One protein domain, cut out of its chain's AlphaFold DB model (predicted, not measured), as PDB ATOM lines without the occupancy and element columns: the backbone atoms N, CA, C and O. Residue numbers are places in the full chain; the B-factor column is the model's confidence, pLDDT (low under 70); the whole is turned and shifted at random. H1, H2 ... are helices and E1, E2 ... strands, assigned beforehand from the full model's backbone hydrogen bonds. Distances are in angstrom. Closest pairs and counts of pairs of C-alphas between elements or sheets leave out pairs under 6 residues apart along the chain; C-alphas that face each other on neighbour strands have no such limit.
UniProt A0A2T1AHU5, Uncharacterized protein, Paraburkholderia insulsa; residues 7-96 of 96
ATOM      1  N   LEU A   7      14.071 -23.741 -33.539       93.75
ATOM      2  CA  LEU A   7      13.639 -23.272 -32.230       93.75
ATOM      3  C   LEU A   7      14.373 -24.088 -31.176       93.75
ATOM      4  O   LEU A   7      14.672 -25.260 -31.393       93.75
ATOM      5  N   TYR A   8      14.657 -23.482 -30.041       95.06
ATOM      6  CA  TYR A   8      15.212 -24.159 -28.884       95.06
ATOM      7  C   TYR A   8      14.253 -24.001 -27.714       95.06
ATOM      8  O   TYR A   8      13.678 -22.928 -27.543       95.06
ATOM      9  N   THR A   9      14.109 -25.051 -26.916       95.94
ATOM     10  CA  THR A   9      13.560 -24.953 -25.562       95.94
ATOM     11  C   THR A   9      14.719 -25.054 -24.595       95.94
ATOM     12  O   THR A   9      15.625 -25.861 -24.801       95.94
ATOM     13  N   TRP A  10      14.698 -24.245 -23.548       95.62
ATOM     14  CA  TRP A  10      15.682 -24.321 -22.483       95.62
ATOM     15  C   TRP A  10      15.008 -24.238 -21.123       95.62
ATOM     16  O   TRP A  10      13.944 -23.630 -20.978       95.62
ATOM     17  N   ALA A  11      15.627 -24.891 -20.149       95.00
ATOM     18  CA  ALA A  11      15.223 -24.868 -18.761       95.00
ATOM     19  C   ALA A  11      16.418 -24.481 -17.895       95.00
ATOM     20  O   ALA A  11      17.487 -25.070 -18.036       95.00
ATOM     21  N   TRP A  12      16.220 -23.517 -17.006       93.12
ATOM     22  CA  TRP A  12      17.167 -23.144 -15.962       93.12
ATOM     23  C   TRP A  12      16.581 -23.543 -14.611       93.12
ATOM     24  O   TRP A  12      15.423 -23.234 -14.316       93.12
ATOM     25  N   ASN A  13      17.363 -24.269 -13.820       91.31
ATOM     26  CA  ASN A  13      17.019 -24.666 -12.465       91.31
ATOM     27  C   ASN A  13      17.912 -23.905 -11.486       91.31
ATOM     28  O   ASN A  13      19.124 -24.120 -11.474       91.31
ATOM     29  N   CYS A  14      17.286 -23.037 -10.692       86.81
ATOM     30  CA  CYS A  14      17.955 -22.268  -9.658       86.81
ATOM     31  C   CYS A  14      18.040 -23.096  -8.373       86.81
ATOM     32  O   CYS A  14      17.017 -23.328  -7.721       86.81
ATOM     33  N   GLU A  15      19.244 -23.519  -7.980       82.62
ATOM     34  CA  GLU A  15      19.442 -24.408  -6.831       82.62
ATOM     35  C   GLU A  15      19.033 -23.717  -5.522       82.62
ATOM     36  O   GLU A  15      18.378 -24.314  -4.665       82.62
ATOM     37  N   GLN A  16      19.343 -22.427  -5.393       79.81
ATOM     38  CA  GLN A  16      19.073 -21.653  -4.179       79.81
ATOM     39  C   GLN A  16      17.577 -21.488  -3.897       79.81
ATOM     40  O   GLN A  16      17.146 -21.483  -2.742       79.81
ATOM     41  N   SER A  17      16.783 -21.317  -4.955       82.75
ATOM     42  CA  SER A  17      15.353 -21.024  -4.846       82.75
ATOM     43  C   SER A  17      14.467 -22.252  -5.086       82.75
ATOM     44  O   SER A  17      13.302 -22.255  -4.684       82.75
ATOM     45  N   GLY A  18      15.003 -23.300  -5.722       82.50
ATOM     46  CA  GLY A  18      14.268 -24.494  -6.142       82.50
ATOM     47  C   GLY A  18      13.282 -24.247  -7.290       82.50
ATOM     48  O   GLY A  18      12.442 -25.106  -7.568       82.50
ATOM     49  N   TYR A  19      13.339 -23.076  -7.935       86.12
ATOM     50  CA  TYR A  19      12.480 -22.736  -9.066       86.12
ATOM     51  C   TYR A  19      13.109 -23.159 -10.392       86.12
ATOM     52  O   TYR A  19      14.299 -22.977 -10.640       86.12
ATOM     53  N   THR A  20      12.265 -23.686 -11.280       91.44
ATOM     54  CA  THR A  20      12.640 -24.002 -12.658       91.44
ATOM     55  C   THR A  20      11.934 -23.053 -13.614       91.44
ATOM     56  O   THR A  20      10.703 -22.985 -13.648       91.44
ATOM     57  N   HIS A  21      12.717 -22.352 -14.424       90.06
ATOM     58  CA  HIS A  21      12.241 -21.502 -15.506       90.06
ATOM     59  C   HIS A  21      12.375 -22.248 -16.831       90.06
ATOM     60  O   HIS A  21      13.434 -22.788 -17.121       90.06
ATOM     61  N   VAL A  22      11.310 -22.276 -17.637       93.69
ATOM     62  CA  VAL A  22      11.301 -22.913 -18.964       93.69
ATOM     63  C   VAL A  22      10.896 -21.880 -20.004       93.69
ATOM     64  O   VAL A  22       9.876 -21.208 -19.840       93.69
ATOM     65  N   ASN A  23      11.677 -21.751 -21.074       94.94
ATOM     66  CA  ASN A  23      11.431 -20.768 -22.124       94.94
ATOM     67  C   ASN A  23      11.882 -21.289 -23.499       94.94
ATOM     68  O   ASN A  23      12.429 -22.387 -23.630       94.94
ATOM     69  N   THR A  24      11.623 -20.507 -24.545       95.06
ATOM     70  CA  THR A  24      12.022 -20.803 -25.920       95.06
ATOM     71  C   THR A  24      12.885 -19.694 -26.498       95.06
ATOM     72  O   THR A  24      12.683 -18.531 -26.167       95.06
ATOM     73  N   ALA A  25      13.792 -20.041 -27.406       95.00
ATOM     74  CA  ALA A  25      14.661 -19.098 -28.106       95.00
ATOM     75  C   ALA A  25      14.816 -19.485 -29.582       95.00
ATOM     76  O   ALA A  25      14.690 -20.654 -29.954       95.00
ATOM     77  N   GLN A  26      15.111 -18.511 -30.440       93.56
ATOM     78  CA  GLN A  26      15.389 -18.740 -31.864       93.56
ATOM     79  C   GLN A  26      16.865 -19.075 -32.123       93.56
ATOM     80  O   GLN A  26      17.213 -19.550 -33.205       93.56
ATOM     81  N   SER A  27      17.746 -18.840 -31.148       94.44
ATOM     82  CA  SER A  27      19.177 -19.122 -31.267       94.44
ATOM     83  C   SER A  27      19.798 -19.539 -29.936       94.44
ATOM     84  O   SER A  27      19.287 -19.216 -28.869       94.44
ATOM     85  N   LEU A  28      20.933 -20.237 -30.000       96.44
ATOM     86  CA  LEU A  28      21.726 -20.555 -28.811       96.44
ATOM     87  C   LEU A  28      22.356 -19.305 -28.181       96.44
ATOM     88  O   LEU A  28      22.456 -19.238 -26.963       96.44
ATOM     89  N   ARG A  29      22.731 -18.308 -28.995       96.88
ATOM     90  CA  ARG A  29      23.205 -17.005 -28.512       96.88
ATOM     91  C   ARG A  29      22.168 -16.341 -27.611       96.88
ATOM     92  O   ARG A  29      22.517 -15.876 -26.541       96.88
ATOM     93  N   GLU A  30      20.910 -16.317 -28.045       96.06
ATOM     94  CA  GLU A  30      19.800 -15.739 -27.278       96.06
ATOM     95  C   GLU A  30      19.587 -16.459 -25.939       96.06
ATOM     96  O   GLU A  30      19.221 -15.823 -24.959       96.06
ATOM     97  N   ILE A  31      19.835 -17.771 -25.863       96.31
ATOM     98  CA  ILE A  31      19.792 -18.493 -24.581       96.31
ATOM     99  C   ILE A  31      20.923 -18.023 -23.672       96.31
ATOM    100  O   ILE A  31      20.654 -17.693 -22.524       96.31
ATOM    101  N   VAL A  32      22.158 -17.966 -24.183       96.12
ATOM    102  CA  VAL A  32      23.312 -17.479 -23.410       96.12
ATOM    103  C   VAL A  32      23.053 -16.069 -22.890       96.12
ATOM    104  O   VAL A  32      23.227 -15.829 -21.705       96.12
ATOM    105  N   ASP A  33      22.590 -15.174 -23.757       95.44
ATOM    106  CA  ASP A  33      22.288 -13.785 -23.417       95.44
ATOM    107  C   ASP A  33      21.218 -13.691 -22.319       95.44
ATOM    108  O   ASP A  33      21.447 -13.101 -21.269       95.44
ATOM    109  N   ASN A  34      20.083 -14.374 -22.501       93.56
ATOM    110  CA  ASN A  34      19.016 -14.382 -21.501       93.56
ATOM    111  C   ASN A  34      19.489 -14.934 -20.156       93.56
ATOM    112  O   ASN A  34      19.147 -14.373 -19.124       93.56
ATOM    113  N   VAL A  35      20.249 -16.029 -20.153       92.44
ATOM    114  CA  VAL A  35      20.685 -16.673 -18.912       92.44
ATOM    115  C   VAL A  35      21.752 -15.842 -18.200       92.44
ATOM    116  O   VAL A  35      21.618 -15.600 -17.006       92.44
ATOM    117  N   LEU A  36      22.769 -15.349 -18.913       92.06
ATOM    118  CA  LEU A  36      23.816 -14.518 -18.311       92.06
ATOM    119  C   LEU A  36      23.260 -13.193 -17.784       92.06
ATOM    120  O   LEU A  36      23.629 -12.791 -16.684       92.06
ATOM    121  N   SER A  37      22.310 -12.568 -18.490       91.19
ATOM    122  CA  SER A  37      21.667 -11.323 -18.037       91.19
ATOM    123  C   SER A  37      20.966 -11.435 -16.676       91.19
ATOM    124  O   SER A  37      20.697 -10.419 -16.037       91.19
ATOM    125  N   LEU A  38      20.665 -12.655 -16.215       86.06
ATOM    126  CA  LEU A  38      20.073 -12.888 -14.900       86.06
ATOM    127  C   LEU A  38      21.110 -12.915 -13.768       86.06
ATOM    128  O   LEU A  38      20.692 -12.874 -12.612       86.06
ATOM    129  N   HIS A  39      22.408 -13.078 -14.057       81.00
ATOM    130  CA  HIS A  39      23.437 -13.391 -13.042       81.00
ATOM    131  C   HIS A  39      24.645 -12.452 -13.086       81.00
ATOM    132  O   HIS A  39      25.281 -12.226 -12.061       81.00
ATOM    133  N   VAL A  40      24.954 -11.881 -14.249       82.19
ATOM    134  CA  VAL A  40      26.041 -10.914 -14.430       82.19
ATOM    135  C   VAL A  40      25.452  -9.631 -15.014       82.19
ATOM    136  O   VAL A  40      24.971  -9.626 -16.148       82.19
ATOM    137  N   GLU A  41      25.412  -8.563 -14.205       71.69
ATOM    138  CA  GLU A  41      24.800  -7.261 -14.525       71.69
ATOM    139  C   GLU A  41      25.551  -6.546 -15.672       71.69
ATOM    140  O   GLU A  41      26.301  -5.611 -15.447       71.69
ATOM    141  N   GLU A  42      25.336  -6.986 -16.917       68.06
ATOM    142  CA  GLU A  42      25.921  -6.436 -18.160       68.06
ATOM    143  C   GLU A  42      27.449  -6.611 -18.329       68.06
ATOM    144  O   GLU A  42      28.007  -6.198 -19.347       68.06
ATOM    145  N   ASP A  43      28.112  -7.324 -17.418       87.12
ATOM    146  CA  ASP A  43      29.562  -7.585 -17.444       87.12
ATOM    147  C   ASP A  43      29.958  -8.766 -18.360       87.12
ATOM    148  O   ASP A  43      30.815  -9.600 -18.035       87.12
ATOM    149  N   TYR A  44      29.313  -8.879 -19.526       94.00
ATOM    150  CA  TYR A  44      29.633  -9.900 -20.522       94.00
ATOM    151  C   TYR A  44      29.458  -9.428 -21.971       94.00
ATOM    152  O   TYR A  44      28.690  -8.523 -22.281       94.00
ATOM    153  N   ASP A  45      30.170 -10.088 -22.885       95.56
ATOM    154  CA  ASP A  45      30.070  -9.877 -24.330       95.56
ATOM    155  C   ASP A  45      29.968 -11.216 -25.070       95.56
ATOM    156  O   ASP A  45      30.572 -12.215 -24.665       95.56
ATOM    157  N   ILE A  46      29.197 -11.242 -26.163       96.81
ATOM    158  CA  ILE A  46      28.969 -12.439 -26.980       96.81
ATOM    159  C   ILE A  46      29.194 -12.114 -28.458       96.81
ATOM    160  O   ILE A  46      28.333 -11.541 -29.134       96.81
ATOM    161  N   GLU A  47      30.311 -12.590 -28.999       97.31
ATOM    162  CA  GLU A  47      30.585 -12.595 -30.433       97.31
ATOM    163  C   GLU A  47      30.119 -13.924 -31.053       97.31
ATOM    164  O   GLU A  47      30.440 -15.015 -30.577       97.31
ATOM    165  N   GLU A  48      29.364 -13.860 -32.151       96.56
ATOM    166  CA  GLU A  48      28.821 -15.044 -32.825       96.56
ATOM    167  C   GLU A  48      29.473 -15.262 -34.194       96.56
ATOM    168  O   GLU A  48      29.511 -14.369 -35.037       96.56
ATOM    169  N   SER A  49      29.943 -16.489 -34.423       94.38
ATOM    170  CA  SER A  49      30.411 -16.995 -35.717       94.38
ATOM    171  C   SER A  49      29.495 -18.122 -36.224       94.38
ATOM    172  O   SER A  49      28.512 -18.494 -35.572       94.38
ATOM    173  N   ASP A  50      29.804 -18.689 -37.394       90.56
ATOM    174  CA  ASP A  50      28.993 -19.759 -37.997       90.56
ATOM    175  C   ASP A  50      28.828 -20.962 -37.048       90.56
ATOM    176  O   ASP A  50      27.697 -21.372 -36.770       90.56
ATOM    177  N   ASP A  51      29.933 -21.439 -36.461       94.88
ATOM    178  CA  ASP A  51      29.966 -22.665 -35.646       94.88
ATOM    179  C   ASP A  51      30.259 -22.442 -34.153       94.88
ATOM    180  O   ASP A  51      30.192 -23.387 -33.360       94.88
ATOM    181  N   THR A  52      30.596 -21.216 -33.740       97.69
ATOM    182  CA  THR A  52      31.014 -20.916 -32.360       97.69
ATOM    183  C   THR A  52      30.412 -19.621 -31.823       97.69
ATOM    184  O   THR A  52      30.061 -18.719 -32.583       97.69
ATOM    185  N   LEU A  53      30.287 -19.561 -30.499       98.00
ATOM    186  CA  LEU A  53      30.064 -18.366 -29.699       98.00
ATOM    187  C   LEU A  53      31.356 -18.093 -28.936       98.00
ATOM    188  O   LEU A  53      31.879 -18.988 -28.271       98.00
ATOM    189  N   LYS A  54      31.876 -16.879 -29.038       98.00
ATOM    190  CA  LYS A  54      32.979 -16.408 -28.215       98.00
ATOM    191  C   LYS A  54      32.388 -15.502 -27.146       98.00
ATOM    192  O   LYS A  54      31.782 -14.488 -27.471       98.00
ATOM    193  N   ILE A  55      32.513 -15.920 -25.894       97.44
ATOM    194  CA  ILE A  55      31.820 -15.312 -24.761       97.44
ATOM    195  C   ILE A  55      32.877 -14.830 -23.778       97.44
ATOM    196  O   ILE A  55      33.740 -15.610 -23.377       97.44
ATOM    197  N   ARG A  56      32.830 -13.554 -23.407       96.19
ATOM    198  CA  ARG A  56      33.681 -12.982 -22.364       96.19
ATOM    199  C   ARG A  56      32.808 -12.577 -21.192       96.19
ATOM    200  O   ARG A  56      31.805 -11.920 -21.414       96.19
ATOM    201  N   VAL A  57      33.219 -12.928 -19.984       94.62
ATOM    202  CA  VAL A  57      32.583 -12.523 -18.725       94.62
ATOM    203  C   VAL A  57      33.675 -11.888 -17.863       94.62
ATOM    204  O   VAL A  57      34.742 -12.490 -17.728       94.62
ATOM    205  N   GLU A  58      33.459 -10.675 -17.344       88.12
ATOM    206  CA  GLU A  58      34.514  -9.818 -16.760       88.12
ATOM    207  C   GLU A  58      35.345 -10.514 -15.663       88.12
ATOM    208  O   GLU A  58      36.569 -10.365 -15.645       88.12
ATOM    209  N   ASP A  59      34.725 -11.385 -14.860       85.75
ATOM    210  CA  ASP A  59      35.382 -12.108 -13.758       85.75
ATOM    211  C   ASP A  59      35.683 -13.596 -14.025       85.75
ATOM    212  O   ASP A  59      36.480 -14.203 -13.305       85.75
ATOM    213  N   CYS A  60      35.093 -14.192 -15.065       89.38
ATOM    214  CA  CYS A  60      35.292 -15.610 -15.410       89.38
ATOM    215  C   CYS A  60      36.280 -15.796 -16.580       89.38
ATOM    216  O   CYS A  60      36.915 -16.836 -16.736       89.38
ATOM    217  N   GLY A  61      36.485 -14.759 -17.397       92.50
ATOM    218  CA  GLY A  61      37.405 -14.779 -18.531       92.50
ATOM    219  C   GLY A  61      36.714 -15.014 -19.873       92.50
ATOM    220  O   GLY A  61      35.595 -14.563 -20.106       92.50
ATOM    221  N   GLU A  62      37.421 -15.646 -20.812       96.38
ATOM    222  CA  GLU A  62      36.982 -15.807 -22.204       96.38
ATOM    223  C   GLU A  62      36.808 -17.286 -22.575       96.38
ATOM    224  O   GLU A  62      37.697 -18.108 -22.351       96.38
ATOM    225  N   TYR A  63      35.680 -17.602 -23.213       96.62
ATOM    226  CA  TYR A  63      35.260 -18.949 -23.580       96.62
ATOM    227  C   TYR A  63      34.929 -19.020 -25.068       96.62
ATOM    228  O   TYR A  63      34.298 -18.128 -25.634       96.62
ATOM    229  N   ILE A  64      35.319 -20.122 -25.711       97.50
ATOM    230  CA  ILE A  64      34.945 -20.431 -27.093       97.50
ATOM    231  C   ILE A  64      34.058 -21.669 -27.071       97.50
ATOM    232  O   ILE A  64      34.524 -22.789 -26.856       97.50
ATOM    233  N   VAL A  65      32.768 -21.463 -27.313       98.00
ATOM    234  CA  VAL A  65      31.719 -22.469 -27.157       98.00
ATOM    235  C   VAL A  65      31.184 -22.861 -28.526       98.00
ATOM    236  O   VAL A  65      30.859 -22.013 -29.353       98.00
ATOM    237  N   LYS A  66      31.070 -24.160 -28.808       97.81
ATOM    238  CA  LYS A  66      30.447 -24.621 -30.059       97.81
ATOM    239  C   LYS A  66      28.957 -24.288 -30.054       97.81
ATOM    240  O   LYS A  66      28.299 -24.452 -29.032       97.81
ATOM    241  N   LYS A  67      28.390 -23.929 -31.211       94.62
ATOM    242  CA  LYS A  67      26.942 -23.704 -31.399       94.62
ATOM    243  C   LYS A  67      26.159 -25.021 -31.398       94.62
ATOM    244  O   LYS A  67      25.527 -25.414 -32.376       94.62
ATOM    245  N   HIS A  68      26.206 -25.707 -30.263       96.00
ATOM    246  CA  HIS A  68      25.559 -26.978 -29.994       96.00
ATOM    247  C   HIS A  68      24.859 -26.914 -28.625       96.00
ATOM    248  O   HIS A  68      25.504 -26.474 -27.676       96.00
ATOM    249  N   PRO A  69      23.603 -27.394 -28.476       96.44
ATOM    250  CA  PRO A  69      22.868 -27.342 -27.206       96.44
ATOM    251  C   PRO A  69      23.674 -27.823 -25.996       96.44
ATOM    252  O   PRO A  69      23.847 -27.066 -25.053       96.44
ATOM    253  N   TYR A  70      24.272 -29.019 -26.074       96.56
ATOM    254  CA  TYR A  70      25.112 -29.541 -24.986       96.56
ATOM    255  C   TYR A  70      26.312 -28.655 -24.638       96.56
ATOM    256  O   TYR A  70      26.606 -28.496 -23.467       96.56
ATOM    257  N   ALA A  71      26.994 -28.069 -25.629       97.38
ATOM    258  CA  ALA A  71      28.160 -27.226 -25.361       97.38
ATOM    259  C   ALA A  71      27.760 -25.910 -24.679       97.38
ATOM    260  O   ALA A  71      28.505 -25.390 -23.861       97.38
ATOM    261  N   VAL A  72      26.581 -25.384 -25.015       97.69
ATOM    262  CA  VAL A  72      26.041 -24.176 -24.386       97.69
ATOM    263  C   VAL A  72      25.524 -24.462 -22.976       97.69
ATOM    264  O   VAL A  72      25.793 -23.665 -22.087       97.69
ATOM    265  N   SER A  73      24.862 -25.603 -22.752       96.69
ATOM    266  CA  SER A  73      24.527 -26.090 -21.401       96.69
ATOM    267  C   SER A  73      25.767 -26.176 -20.513       96.69
ATOM    268  O   SER A  73      25.808 -25.553 -19.462       96.69
ATOM    269  N   ASP A  74      26.790 -26.901 -20.977       96.69
ATOM    270  CA  ASP A  74      28.030 -27.160 -20.234       96.69
ATOM    271  C   ASP A  74      28.784 -25.863 -19.905       96.69
ATOM    272  O   ASP A  74      29.293 -25.679 -18.801       96.69
ATOM    273  N   PHE A  75      28.791 -24.912 -20.845       96.44
ATOM    274  CA  PHE A  75      29.316 -23.572 -20.605       96.44
ATOM    275  C   PHE A  75      28.553 -22.839 -19.490       96.44
ATOM    276  O   PHE A  75      29.188 -22.322 -18.574       96.44
ATOM    277  N   LEU A  76      27.218 -22.794 -19.546       95.31
ATOM    278  CA  LEU A  76      26.419 -22.078 -18.545       95.31
ATOM    279  C   LEU A  76      26.580 -22.701 -17.153       95.31
ATOM    280  O   LEU A  76      26.793 -21.977 -16.186       95.31
ATOM    281  N   GLU A  77      26.585 -24.032 -17.059       93.31
ATOM    282  CA  GLU A  77      26.867 -24.748 -15.807       93.31
ATOM    283  C   GLU A  77      28.272 -24.443 -15.264       93.31
ATOM    284  O   GLU A  77      28.449 -24.266 -14.057       93.31
ATOM    285  N   THR A  78      29.272 -24.324 -16.144       93.31
ATOM    286  CA  THR A  78      30.634 -23.928 -15.752       93.31
ATOM    287  C   THR A  78      30.646 -22.528 -15.142       93.31
ATOM    288  O   THR A  78      31.193 -22.345 -14.056       93.31
ATOM    289  N   ILE A  79      29.993 -21.554 -15.789       92.62
ATOM    290  CA  ILE A  79      29.896 -20.182 -15.272       92.62
ATOM    291  C   ILE A  79      29.205 -20.162 -13.909       92.62
ATOM    292  O   ILE A  79      29.719 -19.566 -12.968       92.62
ATOM    293  N   PHE A  80      28.089 -20.867 -13.754       90.44
ATOM    294  CA  PHE A  80      27.368 -20.914 -12.482       90.44
ATOM    295  C   PHE A  80      28.186 -21.541 -11.357       90.44
ATOM    296  O   PHE A  80      28.080 -21.133 -10.198       90.44
ATOM    297  N   HIS A  81      29.036 -22.514 -11.684       89.19
ATOM    298  CA  HIS A  81      29.972 -23.074 -10.721       89.19
ATOM    299  C   HIS A  81      31.037 -22.053 -10.299       89.19
ATOM    300  O   HIS A  81      31.339 -21.936  -9.109       89.19
ATOM    301  N   GLU A  82      31.578 -21.285 -11.246       88.81
ATOM    302  CA  GLU A  82      32.541 -20.215 -10.963       88.81
ATOM    303  C   GLU A  82      31.922 -19.084 -10.124       88.81
ATOM    304  O   GLU A  82      32.560 -18.592  -9.187       88.81
ATOM    305  N   LEU A  83      30.649 -18.760 -10.372       85.56
ATOM    306  CA  LEU A  83      29.848 -17.809  -9.592       85.56
ATOM    307  C   LEU A  83      29.329 -18.383  -8.257       85.56
ATOM    308  O   LEU A  83      28.798 -17.644  -7.431       85.56
ATOM    309  N   LYS A  84      29.546 -19.682  -7.993       83.25
ATOM    310  CA  LYS A  84      29.106 -20.416  -6.789       83.25
ATOM    311  C   LYS A  84      27.587 -20.454  -6.594       83.25
ATOM    312  O   LYS A  84      27.114 -20.505  -5.457       83.25
ATOM    313  N   GLU A  85      26.831 -20.462  -7.685       80.69
ATOM    314  CA  GLU A  85      25.368 -20.505  -7.642       80.69
ATOM    315  C   GLU A  85      24.817 -21.935  -7.643       80.69
ATOM    316  O   GLU A  85      23.799 -22.177  -7.002       80.69
ATOM    317  N   GLY A  86      25.537 -22.886  -8.259       81.38
ATOM    318  CA  GLY A  86      25.152 -24.309  -8.298       81.38
ATOM    319  C   GLY A  86      24.033 -24.644  -9.294       81.38
ATOM    320  O   GLY A  86      23.604 -25.791  -9.416       81.38
ATOM    321  N   ASP A  87      23.595 -23.642 -10.046       89.44
ATOM    322  CA  ASP A  87      22.487 -23.724 -10.983       89.44
ATOM    323  C   ASP A  87      22.760 -24.664 -12.170       89.44
ATOM    324  O   ASP A  87      23.902 -24.973 -12.519       89.44
ATOM    325  N   GLN A  88      21.683 -25.129 -12.810       90.88
ATOM    326  CA  GLN A  88      21.747 -26.065 -13.941       90.88
ATOM    327  C   GLN A  88      20.965 -25.551 -15.145       90.88
ATOM    328  O   GLN A  88      19.901 -24.944 -14.989       90.88
ATOM    329  N   VAL A  89      21.444 -25.857 -16.357       93.38
ATOM    330  CA  VAL A  89      20.759 -25.487 -17.604       93.38
ATOM    331  C   VAL A  89      20.648 -26.682 -18.532       93.38
ATOM    332  O   VAL A  89      21.643 -27.310 -18.875       93.38
ATOM    333  N   ALA A  90      19.445 -26.943 -19.035       95.38
ATOM    334  CA  ALA A  90      19.195 -27.930 -20.081       95.38
ATOM    335  C   ALA A  90      18.655 -27.252 -21.343       95.38
ATOM    336  O   ALA A  90      17.769 -26.404 -21.261       95.38
ATOM    337  N   ILE A  91      19.162 -27.641 -22.518       96.44
ATOM    338  CA  ILE A  91      18.771 -27.058 -23.809       96.44
ATOM    339  C   ILE A  91      18.445 -28.163 -24.813       96.44
ATOM    340  O   ILE A  91      19.266 -29.038 -25.087       96.44
ATOM    341  N   GLU A  92      17.283 -28.060 -25.453       94.38
ATOM    342  CA  GLU A  92      16.848 -28.954 -26.521       94.38
ATOM    343  C   GLU A  92      16.561 -28.190 -27.814       94.38
ATOM    344  O   GLU A  92      15.944 -27.124 -27.823       94.38
ATOM    345  N   LYS A  93      16.989 -28.761 -28.945       92.62
ATOM    346  CA  LYS A  93      16.684 -28.234 -30.277       92.62
ATOM    347  C   LYS A  93      15.379 -28.836 -30.789       92.62
ATOM    348  O   LYS A  93      15.273 -30.048 -30.958       92.62
ATOM    349  N   ILE A  94      14.442 -27.976 -31.159       88.06
ATOM    350  CA  ILE A  94      13.175 -28.323 -31.795       88.06
ATOM    351  C   ILE A  94      13.253 -27.971 -33.285       88.06
ATOM    352  O   ILE A  94      13.683 -26.886 -33.683       88.06
ATOM    353  N   THR A  95      12.830 -28.909 -34.132       74.06
ATOM    354  CA  THR A  95      12.680 -28.672 -35.575       74.06
ATOM    355  C   THR A  95      11.199 -28.480 -35.884       74.06
ATOM    356  O   THR A  95      10.417 -29.392 -35.622       74.06
ATOM    357  N   ILE A  96      10.827 -27.312 -36.422       62.25
ATOM    358  CA  ILE A  96       9.450 -26.958 -36.819       62.25
ATOM    359  C   ILE A  96       9.346 -26.634 -38.309       62.25
ATOM    360  O   ILE A  96      10.302 -26.040 -38.868       62.25
TER     361      ILE A  96
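AT A GLANCE: This is residues 7 to 96 of the 96 residues of an uncharacterized protein of Paraburkholderia insulsa (UniProt A0A2T1AHU5). Two helices, H1 and H2, lie side by side as a middle layer between two antiparallel three-stranded sheets, E2 E1 E6 on one side and E3 E4 E5 on the other. The layering is well formed, though the first sheet is twisted and H2 covers just its edge strand E6. The printed part has 90 residues, with two named helices and six named strands in the order E1 E2 H1 E3 E4 E5 H2 E6; the class is mixed, helices and strands. It is compact, with a radius of gyration of the C-alphas of 12.3 A and spans of 34 by 28 by 19 A.

HOW THE PARTS SIT: E1, residues 7 to 13, is the inner strand of the first sheet. It forms a hairpin with E2, residues 20 to 25, at 161 degrees, with N 10 and O 23 2.9 A apart. On its other side is antiparallel E6, residues 88 to 95, at 164 degrees, with N 11 and O 90 2.8 A apart. H1, residues 28 to 36, is on this sheet at a height of 9.2 A, over E1 and only just over E2, on which 3 of its 9 C-alphas fall; the closest C-alphas of H1 and E1 are those of Ile 31 and Trp 10, 7.4 A apart. H2, residues 69 to 82, is on the same face at a height of 6.6 A, over E6, and the C-alphas of Pro 69 and Ile 91 come closest, 5.3 A apart. These are two layers, helices on one face of a sheet. H1 and H2 touch at a shallow tilt of 18 degrees, the same way, with the C-alphas of Leu 28 and Pro 69 closest at 7.1 A. In both helices every O i to N i+4 pair is within hydrogen-bond range. E3, E4 and E5, residues 44 to 48, 52 to 57 and 61 to 66, form a meander, each strand the antiparallel neighbour of the one before; N 47 and O 54 are 2.8 A apart, N 55 and O 63 2.9 A. On one face of this sheet, again as two layers, are H1 at a height of 9.7 A and H2 at 10.0 A.

IN THESE COORDINATES: E1 begins at C-alpha 7, (13.639, -23.272, -32.230), and is 20.1 A long; E2 is 16.3 A and H1 12.3 A. E3, E4 and E5 are 13.4 A, 16.1 A and 16.7 A long. H2 is 20.2 A long and E6 23.6 A, ending at C-alpha 95, (12.680, -28.672, -35.575).

THE WHOLE: The C-alphas farthest apart, of Asp 59 and Ile 96, are 37.7 A apart. The printed part has no cut and no long link. Mean pLDDT of the printed part is 91.5; residues 42 and 96 are under 70.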